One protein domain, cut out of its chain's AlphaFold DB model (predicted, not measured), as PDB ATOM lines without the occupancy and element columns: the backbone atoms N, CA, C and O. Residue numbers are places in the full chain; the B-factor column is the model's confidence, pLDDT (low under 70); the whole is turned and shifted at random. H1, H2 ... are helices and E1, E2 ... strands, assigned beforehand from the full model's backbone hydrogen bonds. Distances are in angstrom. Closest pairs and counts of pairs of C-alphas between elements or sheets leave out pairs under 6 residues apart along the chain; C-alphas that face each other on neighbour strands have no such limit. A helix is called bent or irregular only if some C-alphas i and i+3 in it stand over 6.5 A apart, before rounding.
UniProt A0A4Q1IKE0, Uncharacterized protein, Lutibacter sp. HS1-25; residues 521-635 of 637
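Overview. This is residues 521 to 635 of the 637 residues of an uncharacterized protein of Lutibacter sp. HS1-25 (UniProt A0A4Q1IKE0). A strongly twisted sheet of four strands has one helix, H4, packed over one of its faces along E1, and the long helix H1 packs along H4, running the opposite way. Residues 541 to 546 of H1 stick out, past a kink, and the short helices H2 and H3 pack near edge strand E2. The printed part has 115 residues, with four named helices and four named strands in the order H1 E1 H2 H3 E2 E3 H4 E4; the class is mixed, helices and strands. The sheet's order is E2 E3 E1 E4, antiparallel throughout. The whole is compact, with a radius of gyration of the C-alphas of 14.5 A, yet elongated, spanning 48 by 25 by 22 A.

Arrangement. H1, residues 521 to 547, touches H4, residues 609 to 625, at a shallow tilt of 24 degrees, opposite ways; their closest C-alphas, of Ala 528 and Ile 619, are 5.0 A apart. E1, residues 559 to 565, is antiparallel to E4, residues 629 to 634, with N 562 and O 631 at 2.8 A. H2, residues 573 to 579, and H3, residues 582 to 585, are each close to H1 but not clearly touching it. E2, residues 588 to 591, and E3, residues 596 to 599, form a hairpin, with N 591 and O 596 at 2.8 A. E3 is also antiparallel to E1, with N 597 and O 561 at 2.8 A. H4 is on the sheet at a height of 8.4 A, over E1 and along the strands, at 15 degrees to E1 on the local plane; H1, H2 and H3 only graze the sheet. E1, H2 H3, E2 and E3, H4, E4 are split strand-helix-strand units, each with another strand between its two strands in the sheet, and both crossovers are right-handed. In H2 every O i to N i+4 pair is within hydrogen-bond range; H1 has 21 of 23, H4 12 of 13, and H3 is too short for such a pair.

Along the chain. H1 begins at C-alpha 521 (106.868, 94.949, 123.099) and measures 35.5 A; it has a kink of 46 degrees near residue 541 and is irregular, with C-alphas 542 and 545 7.9 A apart. E1 measures 18.7 A, H4 24.7 A and E4 16.5 A. E4 ends at C-alpha 634 (108.692, 102.647, 99.335).

Size, cuts and confidence. The C-alphas farthest apart, of Phe 549 and Glu 568, are 48.9 A apart. The printed part has no cut. The link from H1 to E1, of 11 residues, is long. Mean pLDDT of the printed part is 81.1; residues 544 to 557 and 602 to 607 are under 70.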
ATOM      1  N   PHE A 521     105.929  94.348 124.040       87.06
ATOM      2  CA  PHE A 521     106.868  94.949 123.099       87.06
ATOM      3  C   PHE A 521     107.864  93.938 122.514       87.06
ATOM      4  O   PHE A 521     108.091  93.950 121.310       87.06
ATOM      5  N   ILE A 522     108.462  93.075 123.343       87.88
ATOM      6  CA  ILE A 522     109.392  92.029 122.886       87.88
ATOM      7  C   ILE A 522     108.621  91.016 122.037       87.88
ATOM      8  O   ILE A 522     109.030  90.694 120.928       87.88
ATOM      9  N   GLU A 523     107.462  90.595 122.531       85.75
ATOM     10  CA  GLU A 523     106.553  89.643 121.891       85.75
ATOM     11  C   GLU A 523     106.108  90.072 120.480       85.75
ATOM     12  O   GLU A 523     106.144  89.271 119.541       85.75
ATOM     13  N   MET A 524     105.750  91.348 120.298       89.94
ATOM     14  CA  MET A 524     105.439  91.929 118.989       89.94
ATOM     15  C   MET A 524     106.614  91.777 118.010       89.94
ATOM     16  O   MET A 524     106.409  91.388 116.860       89.94
ATOM     17  N   PHE A 525     107.844  92.049 118.461       91.88
ATOM     18  CA  PHE A 525     109.050  91.929 117.637       91.88
ATOM     19  C   PHE A 525     109.442  90.473 117.356       91.88
ATOM     20  O   PHE A 525     109.765  90.167 116.211       91.88
ATOM     21  N   GLU A 526     109.341  89.571 118.338       90.62
ATOM     22  CA  GLU A 526     109.509  88.121 118.146       90.62
ATOM     23  C   GLU A 526     108.552  87.589 117.075       90.62
ATOM     24  O   GLU A 526     108.959  86.876 116.161       90.62
ATOM     25  N   THR A 527     107.277  87.978 117.167       88.12
ATOM     26  CA  THR A 527     106.224  87.556 116.234       88.12
ATOM     27  C   THR A 527     106.489  88.090 114.829       88.12
ATOM     28  O   THR A 527     106.447  87.335 113.858       88.12
ATOM     29  N   ALA A 528     106.797  89.385 114.713       91.56
ATOM     30  CA  ALA A 528     107.066  90.021 113.432       91.56
ATOM     31  C   ALA A 528     108.341  89.478 112.762       91.56
ATOM     32  O   ALA A 528     108.337  89.284 111.549       91.56
ATOM     33  N   ASP A 529     109.400  89.193 113.530       91.56
ATOM     34  CA  ASP A 529     110.632  88.584 113.017       91.56
ATOM     35  C   ASP A 529     110.410  87.138 112.560       91.56
ATOM     36  O   ASP A 529     110.782  86.796 111.441       91.56
ATOM     37  N   PHE A 530     109.754  86.307 113.376       91.81
ATOM     38  CA  PHE A 530     109.445  84.915 113.034       91.81
ATOM     39  C   PHE A 530     108.665  84.807 111.716       91.81
ATOM     40  O   PHE A 530     109.062  84.081 110.803       91.81
ATOM     41  N   LEU A 531     107.586  85.580 111.585       90.50
ATOM     42  CA  LEU A 531     106.755  85.572 110.384       90.50
ATOM     43  C   LEU A 531     107.505  86.136 109.173       90.50
ATOM     44  O   LEU A 531     107.423  85.564 108.090       90.50
ATOM     45  N   ALA A 532     108.276  87.213 109.340       90.00
ATOM     46  CA  ALA A 532     109.095  87.769 108.265       90.00
ATOM     47  C   ALA A 532     110.155  86.774 107.761       90.00
ATOM     48  O   ALA A 532     110.349  86.657 106.549       90.00
ATOM     49  N   GLN A 533     110.789  86.008 108.659       88.06
ATOM     50  CA  GLN A 533     111.679  84.907 108.282       88.06
ATOM     51  C   GLN A 533     110.922  83.803 107.536       88.06
ATOM     52  O   GLN A 533     111.384  83.382 106.482       88.06
ATOM     53  N   LYS A 534     109.725  83.405 107.986       89.31
ATOM     54  CA  LYS A 534     108.916  82.380 107.301       89.31
ATOM     55  C   LYS A 534     108.483  82.801 105.888       89.31
ATOM     56  O   LYS A 534     108.556  81.998 104.958       89.31
ATOM     57  N   VAL A 535     108.114  84.071 105.686       88.06
ATOM     58  CA  VAL A 535     107.887  84.645 104.342       88.06
ATOM     59  C   VAL A 535     109.166  84.572 103.498       88.06
ATOM     60  O   VAL A 535     109.104  84.239 102.311       88.06
ATOM     61  N   ALA A 536     110.324  84.847 104.105       85.88
ATOM     62  CA  ALA A 536     111.627  84.757 103.454       85.88
ATOM     63  C   ALA A 536     111.985  83.324 103.025       85.88
ATOM     64  O   ALA A 536     112.359  83.117 101.870       85.88
ATOM     65  N   ASP A 537     111.782  82.340 103.902       85.25
ATOM     66  CA  ASP A 537     111.994  80.917 103.630       85.25
ATOM     67  C   ASP A 537     111.079  80.415 102.502       85.25
ATOM     68  O   ASP A 537     111.536  79.747 101.573       85.25
ATOM     69  N   ASN A 538     109.784  80.753 102.548       84.81
ATOM     70  CA  ASN A 538     108.795  80.344 101.544       84.81
ATOM     71  C   ASN A 538     109.104  80.924 100.157       84.81
ATOM     72  O   ASN A 538     109.043  80.215  99.146       84.81
ATOM     73  N   TYR A 539     109.475  82.207 100.101       83.06
ATOM     74  CA  TYR A 539     109.923  82.835  98.863       83.06
ATOM     75  C   TYR A 539     111.204  82.163  98.351       83.06
ATOM     76  O   TYR A 539     111.240  81.727  97.204       83.06
ATOM     77  N   PHE A 540     112.223  81.983  99.198       79.38
ATOM     78  CA  PHE A 540     113.491  81.371  98.792       79.38
ATOM     79  C   PHE A 540     113.314  79.935  98.274       79.38
ATOM     80  O   PHE A 540     113.831  79.612  97.207       79.38
ATOM     81  N   LYS A 541     112.520  79.094  98.955       80.44
ATOM     82  CA  LYS A 541     112.163  77.736  98.489       80.44
ATOM     83  C   LYS A 541     111.562  77.743  97.081       80.44
ATOM     84  O   LYS A 541     111.904  76.885  96.273       80.44
ATOM     85  N   SER A 542     110.728  78.736  96.771       75.94
ATOM     86  CA  SER A 542     110.073  78.884  95.462       75.94
ATOM     87  C   SER A 542     111.046  79.251  94.330       75.94
ATOM     88  O   SER A 542     110.727  79.048  93.161       75.94
ATOM     89  N   PHE A 543     112.232  79.775  94.662       73.75
ATOM     90  CA  PHE A 543     113.272  80.191  93.714       73.75
ATOM     91  C   PHE A 543     114.589  79.405  93.860       73.75
ATOM     92  O   PHE A 543     115.562  79.720  93.176       73.75
ATOM     93  N   ALA A 544     114.648  78.372  94.706       66.69
ATOM     94  CA  ALA A 544     115.888  77.659  95.032       66.69
ATOM     95  C   ALA A 544     116.580  77.037  93.799       66.69
ATOM     96  O   ALA A 544     117.805  77.040  93.716       66.69
ATOM     97  N   SER A 545     115.803  76.582  92.811       63.00
ATOM     98  CA  SER A 545     116.297  76.079  91.518       63.00
ATOM     99  C   SER A 545     116.864  77.165  90.592       63.00
ATOM    100  O   SER A 545     117.630  76.853  89.686       63.00
ATOM    101  N   PHE A 546     116.506  78.433  90.808       60.84
ATOM    102  CA  PHE A 546     116.936  79.582  90.002       60.84
ATOM    103  C   PHE A 546     118.114  80.334  90.650       60.84
ATOM    104  O   PHE A 546     119.004  80.835  89.966       60.84
ATOM    105  N   ILE A 547     118.149  80.380  91.986       58.59
ATOM    106  CA  ILE A 547     119.141  81.132  92.774       58.59
ATOM    107  C   ILE A 547     120.544  80.501  92.727       58.59
ATOM    108  O   ILE A 547     121.529  81.201  92.950       58.59
ATOM    109  N   GLN A 548     120.672  79.220  92.361       54.12
ATOM    110  CA  GLN A 548     121.973  78.545  92.252       54.12
ATOM    111  C   GLN A 548     122.927  79.191  91.220       54.12
ATOM    112  O   GLN A 548     124.120  78.897  91.238       54.12
ATOM    113  N   PHE A 549     122.435  80.074  90.337       46.75
ATOM    114  CA  PHE A 549     123.236  80.641  89.249       46.75
ATOM    115  C   PHE A 549     123.858  82.024  89.514       46.75
ATOM    116  O   PHE A 549     124.975  82.264  89.056       46.75
ATOM    117  N   HIS A 550     123.187  82.951  90.214       50.38
ATOM    118  CA  HIS A 550     123.635  84.352  90.340       50.38
ATOM    119  C   HIS A 550     123.297  84.977  91.705       50.38
ATOM    120  O   HIS A 550     122.121  85.073  92.041       50.38
ATOM    121  N   MET A 551     124.301  85.526  92.413       47.38
ATOM    122  CA  MET A 551     124.217  86.837  93.097       47.38
ATOM    123  C   MET A 551     125.552  87.293  93.711       47.38
ATOM    124  O   MET A 551     126.279  86.512  94.321       47.38
ATOM    125  N   THR A 552     125.829  88.595  93.605       40.12
ATOM    126  CA  THR A 552     126.880  89.325  94.334       40.12
ATOM    127  C   THR A 552     126.267  90.285  95.363       40.12
ATOM    128  O   THR A 552     125.110  90.694  95.253       40.12
ATOM    129  N   TYR A 553     127.036  90.607  96.408       45.88
ATOM    130  CA  TYR A 553     126.521  91.118  97.682       45.88
ATOM    131  C   TYR A 553     126.471  92.654  97.800       45.88
ATOM    132  O   TYR A 553     127.479  93.275  98.128       45.88
ATOM    133  N   THR A 554     125.277  93.243  97.722       42.50
ATOM    134  CA  THR A 554     124.915  94.497  98.421       42.50
ATOM    135  C   THR A 554     123.436  94.443  98.822       42.50
ATOM    136  O   THR A 554     122.618  93.880  98.103       42.50
ATOM    137  N   ALA A 555     123.090  94.966 100.006       47.34
ATOM    138  CA  ALA A 555     121.764  94.785 100.607       47.34
ATOM    139  C   ALA A 555     121.171  96.106 101.119       47.34
ATOM    140  O   ALA A 555     121.581  96.619 102.167       47.34
ATOM    141  N   HIS A 556     120.169  96.623 100.415       53.41
ATOM    142  CA  HIS A 556     119.294  97.698 100.876       53.41
ATOM    143  C   HIS A 556     117.843  97.250 100.700       53.41
ATOM    144  O   HIS A 556     117.481  96.770  99.634       53.41
ATOM    145  N   ALA A 557     117.037  97.383 101.757       62.25
ATOM    146  CA  ALA A 557     115.605  97.130 101.671       62.25
ATOM    147  C   ALA A 557     114.933  98.311 100.956       62.25
ATOM    148  O   ALA A 557     115.074  99.459 101.398       62.25
ATOM    149  N   PHE A 558     114.197  98.023  99.886       70.00
ATOM    150  CA  PHE A 558     113.460  99.007  99.084       70.00
ATOM    151  C   PHE A 558     112.243  99.564  99.827       70.00
ATOM    152  O   PHE A 558     111.708 100.604  99.456       70.00
ATOM    153  N   VAL A 559     111.782  98.877 100.875       80.06
ATOM    154  CA  VAL A 559     110.536  99.186 101.580       80.06
ATOM    155  C   VAL A 559     110.799  99.326 103.080       80.06
ATOM    156  O   VAL A 559     111.549  98.552 103.676       80.06
ATOM    157  N   SER A 560     110.168 100.316 103.712       86.56
ATOM    158  CA  SER A 560     110.244 100.561 105.157       86.56
ATOM    159  C   SER A 560     108.862 100.764 105.774       86.56
ATOM    160  O   SER A 560     107.909 101.141 105.091       86.56
ATOM    161  N   LEU A 561     108.752 100.541 107.084       90.56
ATOM    162  CA  LEU A 561     107.539 100.789 107.851       90.56
ATOM    163  C   LEU A 561     107.689 102.082 108.661       90.56
ATOM    164  O   LEU A 561     108.464 102.151 109.614       90.56
ATOM    165  N   LYS A 562     106.954 103.126 108.288       91.94
ATOM    166  CA  LYS A 562     106.943 104.419 108.976       91.94
ATOM    167  C   LYS A 562     105.849 104.440 110.035       91.94
ATOM    168  O   LYS A 562     104.669 104.298 109.722       91.94
ATOM    169  N   ILE A 563     106.228 104.656 111.291       90.75
ATOM    170  CA  ILE A 563     105.282 104.667 112.413       90.75
ATOM    171  C   ILE A 563     104.699 106.078 112.571       90.75
ATOM    172  O   ILE A 563     105.374 106.991 113.052       90.75
ATOM    173  N   LYS A 564     103.431 106.266 112.194       90.19
ATOM    174  CA  LYS A 564     102.698 107.533 112.353       90.19
ATOM    175  C   LYS A 564     102.326 107.756 113.818       90.19
ATOM    176  O   LYS A 564     102.803 108.714 114.441       90.19
ATOM    177  N   LYS A 565     101.550 106.827 114.388       88.94
ATOM    178  CA  LYS A 565     101.084 106.845 115.782       88.94
ATOM    179  C   LYS A 565     101.640 105.647 116.545       88.94
ATOM    180  O   LYS A 565     101.572 104.513 116.083       88.94
ATOM    181  N   ILE A 566     102.162 105.927 117.734       87.56
ATOM    182  CA  ILE A 566     102.574 104.924 118.718       87.56
ATOM    183  C   ILE A 566     101.448 104.853 119.767       87.56
ATOM    184  O   ILE A 566     101.022 105.921 120.217       87.56
ATOM    185  N   PRO A 567     100.949 103.662 120.142       86.81
ATOM    186  CA  PRO A 567      99.934 103.515 121.184       86.81
ATOM    187  C   PRO A 567     100.471 103.886 122.568       86.81
ATOM    188  O   PRO A 567     101.682 103.909 122.802       86.81
ATOM    189  N   GLU A 568      99.560 104.137 123.503       82.75
ATOM    190  CA  GLU A 568      99.892 104.685 124.820       82.75
ATOM    191  C   GLU A 568     100.800 103.753 125.641       82.75
ATOM    192  O   GLU A 568     101.844 104.187 126.137       82.75
ATOM    193  N   ASP A 569     100.498 102.451 125.630       78.19
ATOM    194  CA  ASP A 569     101.284 101.352 126.218       78.19
ATOM    195  C   ASP A 569     102.735 101.276 125.693       78.19
ATOM    196  O   ASP A 569     103.618 100.650 126.293       78.19
ATOM    197  N   PHE A 570     103.006 101.937 124.564       82.38
ATOM    198  CA  PHE A 570     104.282 101.931 123.857       82.38
ATOM    199  C   PHE A 570     104.928 103.318 123.741       82.38
ATOM    200  O   PHE A 570     105.939 103.445 123.048       82.38
ATOM    201  N   LYS A 571     104.435 104.347 124.450       78.25
ATOM    202  CA  LYS A 571     104.914 105.752 124.400       78.25
ATOM    203  C   LYS A 571     106.439 105.951 124.458       78.25
ATOM    204  O   LYS A 571     106.956 106.939 123.943       78.25
ATOM    205  N   VAL A 572     107.180 105.013 125.050       84.94
ATOM    206  CA  VAL A 572     108.653 105.002 125.140       84.94
ATOM    207  C   VAL A 572     109.342 104.096 124.099       84.94
ATOM    208  O   VAL A 572     110.459 103.635 124.336       84.94
ATOM    209  N   PHE A 573     108.713 103.853 122.941       87.69
ATOM    210  CA  PHE A 573     109.142 102.931 121.872       87.69
ATOM    211  C   PHE A 573     110.656 102.914 121.621       87.69
ATOM    212  O   PHE A 573     111.297 101.887 121.809       87.69
ATOM    213  N   GLY A 574     111.261 104.058 121.275       85.75
ATOM    214  CA  GLY A 574     112.696 104.129 120.962       85.75
ATOM    215  C   GLY A 574     113.619 103.810 122.148       85.75
ATOM    216  O   GLY A 574     114.728 103.318 121.942       85.75
ATOM    217  N   LYS A 575     113.163 104.034 123.391       86.62
ATOM    218  CA  LYS A 575     113.885 103.607 124.600       86.62
ATOM    219  C   LYS A 575     113.726 102.101 124.828       86.62
ATOM    220  O   LYS A 575     114.731 101.450 125.089       86.62
ATOM    221  N   LYS A 576     112.517 101.537 124.681       88.62
ATOM    222  CA  LYS A 576     112.287 100.078 124.759       88.62
ATOM    223  C   LYS A 576     113.075  99.321 123.677       88.62
ATOM    224  O   LYS A 576     113.710  98.324 123.999       88.62
ATOM    225  N   PHE A 577     113.111  99.835 122.446       89.75
ATOM    226  CA  PHE A 577     113.843  99.250 121.312       89.75
ATOM    227  C   PHE A 577     115.333  99.063 121.627       89.75
ATOM    228  O   PHE A 577     115.879  97.979 121.439       89.75
ATOM    229  N   LYS A 578     115.974 100.099 122.190       89.50
ATOM    230  CA  LYS A 578     117.369 100.027 122.649       89.50
ATOM    231  C   LYS A 578     117.529  99.177 123.915       89.50
ATOM    232  O   LYS A 578     118.425  98.347 123.963       89.50
ATOM    233  N   LYS A 579     116.656  99.343 124.920       90.19
ATOM    234  CA  LYS A 579     116.708  98.608 126.202       90.19
ATOM    235  C   LYS A 579     116.691  97.091 126.003       90.19
ATOM    236  O   LYS A 579     117.405  96.383 126.703       90.19
ATOM    237  N   TYR A 580     115.850  96.598 125.096       89.56
ATOM    238  CA  TYR A 580     115.698  95.163 124.855       89.56
ATOM    239  C   TYR A 580     116.639  94.604 123.789       89.56
ATOM    240  O   TYR A 580     116.629  93.391 123.580       89.56
ATOM    241  N   ASP A 581     117.486  95.456 123.205       91.62
ATOM    242  CA  ASP A 581     118.464  95.108 122.175       91.62
ATOM    243  C   ASP A 581     117.818  94.514 120.909       91.62
ATOM    244  O   ASP A 581     118.237  93.489 120.370       91.62
ATOM    245  N   ILE A 582     116.731  95.155 120.455       91.31
ATOM    246  CA  ILE A 582     115.894  94.640 119.363       91.31
ATOM    247  C   ILE A 582     116.670  94.519 118.044       91.31
ATOM    248  O   ILE A 582     116.389  93.591 117.302       91.31
ATOM    249  N   GLU A 583     117.648  95.395 117.766       88.69
ATOM    250  CA  GLU A 583     118.429  95.368 116.511       88.69
ATOM    251  C   GLU A 583     119.402  94.184 116.401       88.69
ATOM    252  O   GLU A 583     119.675  93.727 115.293       88.69
ATOM    253  N   ASN A 584     119.916  93.677 117.525       86.00
ATOM    254  CA  ASN A 584     120.833  92.535 117.518       86.00
ATOM    255  C   ASN A 584     120.105  91.197 117.715       86.00
ATOM    256  O   ASN A 584     120.569  90.174 117.217       86.00
ATOM    257  N   LYS A 585     118.970  91.186 118.430       87.69
ATOM    258  CA  LYS A 585     118.175  89.966 118.676       87.69
ATOM    259  C   LYS A 585     117.207  89.620 117.555       87.69
ATOM    260  O   LYS A 585     116.961  88.443 117.311       87.69
ATOM    261  N   TYR A 586     116.645  90.635 116.910       86.88
ATOM    262  CA  TYR A 586     115.651  90.508 115.852       86.88
ATOM    263  C   TYR A 586     116.124  91.343 114.666       86.88
ATOM    264  O   TYR A 586     116.863  92.310 114.836       86.88
ATOM    265  N   ASN A 587     115.721  91.007 113.444       87.44
ATOM    266  CA  ASN A 587     116.355  91.601 112.265       87.44
ATOM    267  C   ASN A 587     115.835  93.014 111.914       87.44
ATOM    268  O   ASN A 587     115.544  93.313 110.756       87.44
ATOM    269  N   PHE A 588     115.698  93.898 112.901       90.56
ATOM    270  CA  PHE A 588     115.059  95.207 112.779       90.56
ATOM    271  C   PHE A 588     116.033  96.371 112.963       90.56
ATOM    272  O   PHE A 588     116.837  96.386 113.886       90.56
ATOM    273  N   ARG A 589     115.885  97.430 112.161       89.69
ATOM    274  CA  ARG A 589     116.580  98.713 112.364       89.69
ATOM    275  C   ARG A 589     115.596  99.853 112.516       89.69
ATOM    276  O   ARG A 589     114.778 100.077 111.628       89.69
ATOM    277  N   TYR A 590     115.698 100.600 113.612       89.50
ATOM    278  CA  TYR A 590     114.823 101.737 113.889       89.50
ATOM    279  C   TYR A 590     115.571 103.071 113.820       89.50
ATOM    280  O   TYR A 590     116.425 103.372 114.657       89.50
ATOM    281  N   TYR A 591     115.184 103.911 112.862       87.00
ATOM    282  CA  TYR A 591     115.655 105.284 112.737       87.00
ATOM    283  C   TYR A 591     114.632 106.222 113.381       87.00
ATOM    284  O   TYR A 591     113.530 106.429 112.869       87.00
ATOM    285  N   SER A 592     115.004 106.813 114.520       80.25
ATOM    286  CA  SER A 592     114.149 107.757 115.253       80.25
ATOM    287  C   SER A 592     113.800 108.995 114.429       80.25
ATOM    288  O   SER A 592     112.681 109.499 114.517       80.25
ATOM    289  N   ASN A 593     114.732 109.459 113.593       75.75
ATOM    290  CA  ASN A 593     114.495 110.551 112.656       75.75
ATOM    291  C   ASN A 593     113.591 110.032 111.528       75.75
ATOM    292  O   ASN A 593     113.973 109.138 110.778       75.75
ATOM    293  N   GLY A 594     112.364 110.555 111.462       74.00
ATOM    294  CA  GLY A 594     111.313 110.082 110.554       74.00
ATOM    295  C   GLY A 594     110.516 108.860 111.044       74.00
ATOM    296  O   GLY A 594     109.513 108.530 110.420       74.00
ATOM    297  N   LYS A 595     110.898 108.231 112.169       87.00
ATOM    298  CA  LYS A 595     110.252 107.028 112.746       87.00
ATOM    299  C   LYS A 595     110.157 105.841 111.767       87.00
ATOM    300  O   LYS A 595     109.131 105.159 111.714       87.00
ATOM    301  N   HIS A 596     111.212 105.595 110.992       89.19
ATOM    302  CA  HIS A 596     111.261 104.472 110.051       89.19
ATOM    303  C   HIS A 596     111.815 103.211 110.714       89.19
ATOM    304  O   HIS A 596     112.886 103.230 111.325       89.19
ATOM    305  N   LEU A 597     111.102 102.105 110.536       90.06
ATOM    306  CA  LEU A 597     111.509 100.759 110.896       90.06
ATOM    307  C   LEU A 597     111.815  99.974 109.612       90.06
ATOM    308  O   LEU A 597     110.989  99.894 108.705       90.06
ATOM    309  N   TYR A 598     113.011  99.405 109.537       89.00
ATOM    310  CA  TYR A 598     113.473  98.556 108.443       89.00
ATOM    311  C   TYR A 598     113.643  97.126 108.942       89.00
ATOM    312  O   TYR A 598     113.942  96.915 110.120       89.00
ATOM    313  N   TYR A 599     113.510  96.164 108.035       88.12
ATOM    314  CA  TYR A 599     113.766  94.754 108.298       88.12
ATOM    315  C   TYR A 599     114.929  94.256 107.431       88.12
ATOM    316  O   TYR A 599     115.063  94.673 106.281       88.12
ATOM    317  N   ARG A 600     115.785  93.390 107.979       83.62
ATOM    318  CA  ARG A 600     116.958  92.826 107.299       83.62
ATOM    319  C   ARG A 600     116.796  91.317 107.152       83.62
ATOM    320  O   ARG A 600     117.054  90.558 108.075       83.62
ATOM    321  N   THR A 601     116.408  90.858 105.976       72.62
ATOM    322  CA  THR A 601     116.264  89.424 105.704       72.62
ATOM    323  C   THR A 601     117.574  88.653 105.899       72.62
ATOM    324  O   THR A 601     118.661  89.149 105.596       72.62
ATOM    325  N   LYS A 602     117.467  87.394 106.353       68.94
ATOM    326  CA  LYS A 602     118.591  86.438 106.355       68.94
ATOM    327  C   LYS A 602     119.107  86.163 104.936       68.94
ATOM    328  O   LYS A 602     120.309  86.036 104.728       68.94
ATOM    329  N   TYR A 603     118.199  86.116 103.961       67.12
ATOM    330  CA  TYR A 603     118.518  85.977 102.542       67.12
ATOM    331  C   TYR A 603     118.726  87.349 101.905       67.12
ATOM    332  O   TYR A 603     117.797  88.155 101.848       67.12
ATOM    333  N   VAL A 604     119.930  87.607 101.393       58.44
ATOM    334  CA  VAL A 604     120.211  88.789 100.569       58.44
ATOM    335  C   VAL A 604     119.795  88.476  99.133       58.44
ATOM    336  O   VAL A 604     120.555  87.881  98.376       58.44
ATOM    337  N   LEU A 605     118.564  88.851  98.785       58.53
ATOM    338  CA  LEU A 605     118.022  88.787  97.428       58.53
ATOM    339  C   LEU A 605     118.045  90.192  96.827       58.53
ATOM    340  O   LEU A 605     117.283  91.060  97.246       58.53
ATOM    341  N   ASN A 606     118.939  90.430  95.870       56.44
ATOM    342  CA  ASN A 606     119.109  91.756  95.285       56.44
ATOM    343  C   ASN A 606     117.920  92.102  94.358       56.44
ATOM    344  O   ASN A 606     117.514  91.283  93.534       56.44
ATOM    345  N   GLY A 607     117.358  93.308  94.484       55.16
ATOM    346  CA  GLY A 607     116.395  93.875  93.525       55.16
ATOM    347  C   GLY A 607     114.918  93.442  93.600       55.16
ATOM    348  O   GLY A 607     114.124  93.916  92.787       55.16
ATOM    349  N   SER A 608     114.486  92.586  94.535       71.06
ATOM    350  CA  SER A 608     113.072  92.160  94.597       71.06
ATOM    351  C   SER A 608     112.212  93.065  95.495       71.06
ATOM    352  O   SER A 608     111.823  92.687  96.598       71.06
ATOM    353  N   HIS A 609     111.828  94.246  94.999       79.38
ATOM    354  CA  HIS A 609     110.879  95.140  95.694       79.38
ATOM    355  C   HIS A 609     109.582  94.413  96.123       79.38
ATOM    356  O   HIS A 609     109.069  94.621  97.222       79.38
ATOM    357  N   ARG A 610     109.078  93.483  95.294       80.62
ATOM    358  CA  ARG A 610     107.899  92.655  95.614       80.62
ATOM    359  C   ARG A 610     108.106  91.776  96.854       80.62
ATOM    360  O   ARG A 610     107.145  91.553  97.587       80.62
ATOM    361  N   PHE A 611     109.320  91.274  97.071       83.81
ATOM    362  CA  PHE A 611     109.678  90.447  98.221       83.81
ATOM    363  C   PHE A 611     109.728  91.273  99.513       83.81
ATOM    364  O   PHE A 611     109.027  90.943 100.473       83.81
ATOM    365  N   ASP A 612     110.442  92.402  99.496       84.19
ATOM    366  CA  ASP A 612     110.479  93.350 100.619       84.19
ATOM    367  C   ASP A 612     109.069  93.822 100.999       84.19
ATOM    368  O   ASP A 612     108.697  93.847 102.174       84.19
ATOM    369  N   LEU A 613     108.235  94.125  99.998       87.69
ATOM    370  CA  LEU A 613     106.855  94.552 100.201       87.69
ATOM    371  C   LEU A 613     105.981  93.463 100.848       87.69
ATOM    372  O   LEU A 613     105.086  93.798 101.625       87.69
ATOM    373  N   MET A 614     106.213  92.177 100.558       88.62
ATOM    374  CA  MET A 614     105.518  91.066 101.229       88.62
ATOM    375  C   MET A 614     105.900  90.996 102.712       88.62
ATOM    376  O   MET A 614     105.017  90.947 103.569       88.62
ATOM    377  N   ILE A 615     107.194  91.077 103.022       89.62
ATOM    378  CA  ILE A 615     107.698  91.056 104.401       89.62
ATOM    379  C   ILE A 615     107.182  92.253 105.207       89.62
ATOM    380  O   ILE A 615     106.626  92.072 106.292       89.62
ATOM    381  N   ILE A 616     107.295  93.473 104.674       91.81
ATOM    382  CA  ILE A 616     106.841  94.683 105.372       91.81
ATOM    383  C   ILE A 616     105.313  94.679 105.567       91.81
ATOM    384  O   ILE A 616     104.839  95.146 106.604       91.81
ATOM    385  N   LYS A 617     104.525  94.090 104.653       91.69
ATOM    386  CA  LYS A 617     103.072  93.884 104.849       91.69
ATOM    387  C   LYS A 617     102.758  92.900 105.976       91.69
ATOM    388  O   LYS A 617     101.852  93.173 106.768       91.69
ATOM    389  N   THR A 618     103.503  91.804 106.090       91.12
ATOM    390  CA  THR A 618     103.362  90.853 107.205       91.12
ATOM    391  C   THR A 618     103.732  91.512 108.538       91.12
ATOM    392  O   THR A 618     102.933  91.478 109.471       91.12
ATOM    393  N   ILE A 619     104.865  92.221 108.607       93.19
ATOM    394  CA  ILE A 619     105.295  92.975 109.802       93.19
ATOM    395  C   ILE A 619     104.254  94.032 110.193       93.19
ATOM    396  O   ILE A 619     103.858  94.097 111.357       93.19
ATOM    397  N   LYS A 620     103.753  94.825 109.233       93.38
ATOM    398  CA  LYS A 620     102.675  95.795 109.479       93.38
ATOM    399  C   LYS A 620     101.450  95.117 110.095       93.38
ATOM    400  O   LYS A 620     100.905  95.620 111.068       93.38
ATOM    401  N   SER A 621     101.048  93.965 109.558       91.38
ATOM    402  CA  SER A 621      99.855  93.243 110.016       91.38
ATOM    403  C   SER A 621      99.977  92.741 111.458       91.38
ATOM    404  O   SER A 621      98.951  92.613 112.121       91.38
ATOM    405  N   VAL A 622     101.203  92.519 111.955       90.19
ATOM    406  CA  VAL A 622     101.482  92.296 113.383       90.19
ATOM    407  C   VAL A 622     101.361  93.605 114.167       90.19
ATOM    408  O   VAL A 622     100.623  93.655 115.143       90.19
ATOM    409  N   PHE A 623     102.031  94.680 113.735       91.38
ATOM    410  CA  PHE A 623     102.024  95.986 114.420       91.38
ATOM    411  C   PHE A 623     100.614  96.586 114.571       91.38
ATOM    412  O   PHE A 623     100.287  97.129 115.629       91.38
ATOM    413  N   ASP A 624      99.767  96.441 113.551       88.38
ATOM    414  CA  ASP A 624      98.380  96.921 113.549       88.38
ATOM    415  C   ASP A 624      97.561  96.317 114.715       88.38
ATOM    416  O   ASP A 624      96.730  97.008 115.304       88.38
ATOM    417  N   ARG A 625      97.839  95.065 115.123       86.75
ATOM    418  CA  ARG A 625      97.153  94.377 116.245       86.75
ATOM    419  C   ARG A 625      97.450  94.997 117.601       86.75
ATOM    420  O   ARG A 625      96.594  95.005 118.477       86.75
ATOM    421  N   TYR A 626      98.654  95.539 117.764       87.19
ATOM    422  CA  TYR A 626      99.052  96.272 118.965       87.19
ATOM    423  C   TYR A 626      98.602  97.745 118.905       87.19
ATOM    424  O   TYR A 626      98.985  98.538 119.761       87.19
ATOM    425  N   GLY A 627      97.784  98.126 117.911       86.06
ATOM    426  CA  GLY A 627      97.167  99.448 117.776       86.06
ATOM    427  C   GLY A 627      98.051 100.516 117.127       86.06
ATOM    428  O   GLY A 627      97.722 101.705 117.203       86.06
ATOM    429  N   PHE A 628      99.190 100.142 116.535       90.50
ATOM    430  CA  PHE A 628     100.068 101.095 115.855       90.50
ATOM    431  C   PHE A 628      99.432 101.589 114.549       90.50
ATOM    432  O   PHE A 628      98.918 100.799 113.765       90.50
ATOM    433  N   ASP A 629      99.548 102.890 114.268       89.94
ATOM    434  CA  ASP A 629      99.286 103.422 112.925       89.94
ATOM    435  C   ASP A 629     100.606 103.445 112.157       89.94
ATOM    436  O   ASP A 629     101.517 104.220 112.481       89.94
ATOM    437  N   CYS A 630     100.718 102.560 111.171       91.94
ATOM    438  CA  CYS A 630     101.903 102.397 110.345       91.94
ATOM    439  C   CYS A 630     101.586 102.619 108.863       91.94
ATOM    440  O   CYS A 630     100.556 102.188 108.346       91.94
ATOM    441  N   GLU A 631     102.529 103.232 108.160       92.62
ATOM    442  CA  GLU A 631     102.500 103.479 106.723       92.62
ATOM    443  C   GLU A 631     103.666 102.743 106.065       92.62
ATOM    444  O   GLU A 631     104.795 102.793 106.553       92.62
ATOM    445  N   ILE A 632     103.395 102.045 104.965       91.88
ATOM    446  CA  ILE A 632     104.450 101.452 104.146       91.88
ATOM    447  C   ILE A 632     105.016 102.568 103.273       91.88
ATOM    448  O   ILE A 632     104.262 103.237 102.570       91.88
ATOM    449  N   ILE A 633     106.326 102.783 103.359       90.31
ATOM    450  CA  ILE A 633     107.058 103.755 102.551       90.31
ATOM    451  C   ILE A 633     108.027 102.992 101.664       90.31
ATOM    452  O   ILE A 633     109.016 102.435 102.155       90.31
ATOM    453  N   ASP A 634     107.742 103.019 100.371       83.81
ATOM    454  CA  ASP A 634     108.692 102.647  99.335       83.81
ATOM    455  C   ASP A 634     109.784 103.720  99.264       83.81
ATOM    456  O   ASP A 634     109.511 104.922  99.381       83.81
ATOM    457  N   ARG A 635     111.038 103.299  99.108       70.25
ATOM    458  CA  ARG A 635     112.120 104.215  98.768       70.25
ATOM    459  C   ARG A 635     111.965 104.635  97.305       70.25
ATOM    460  O   ARG A 635     111.780 103.761  96.458       70.25
TER     461      ARG A 635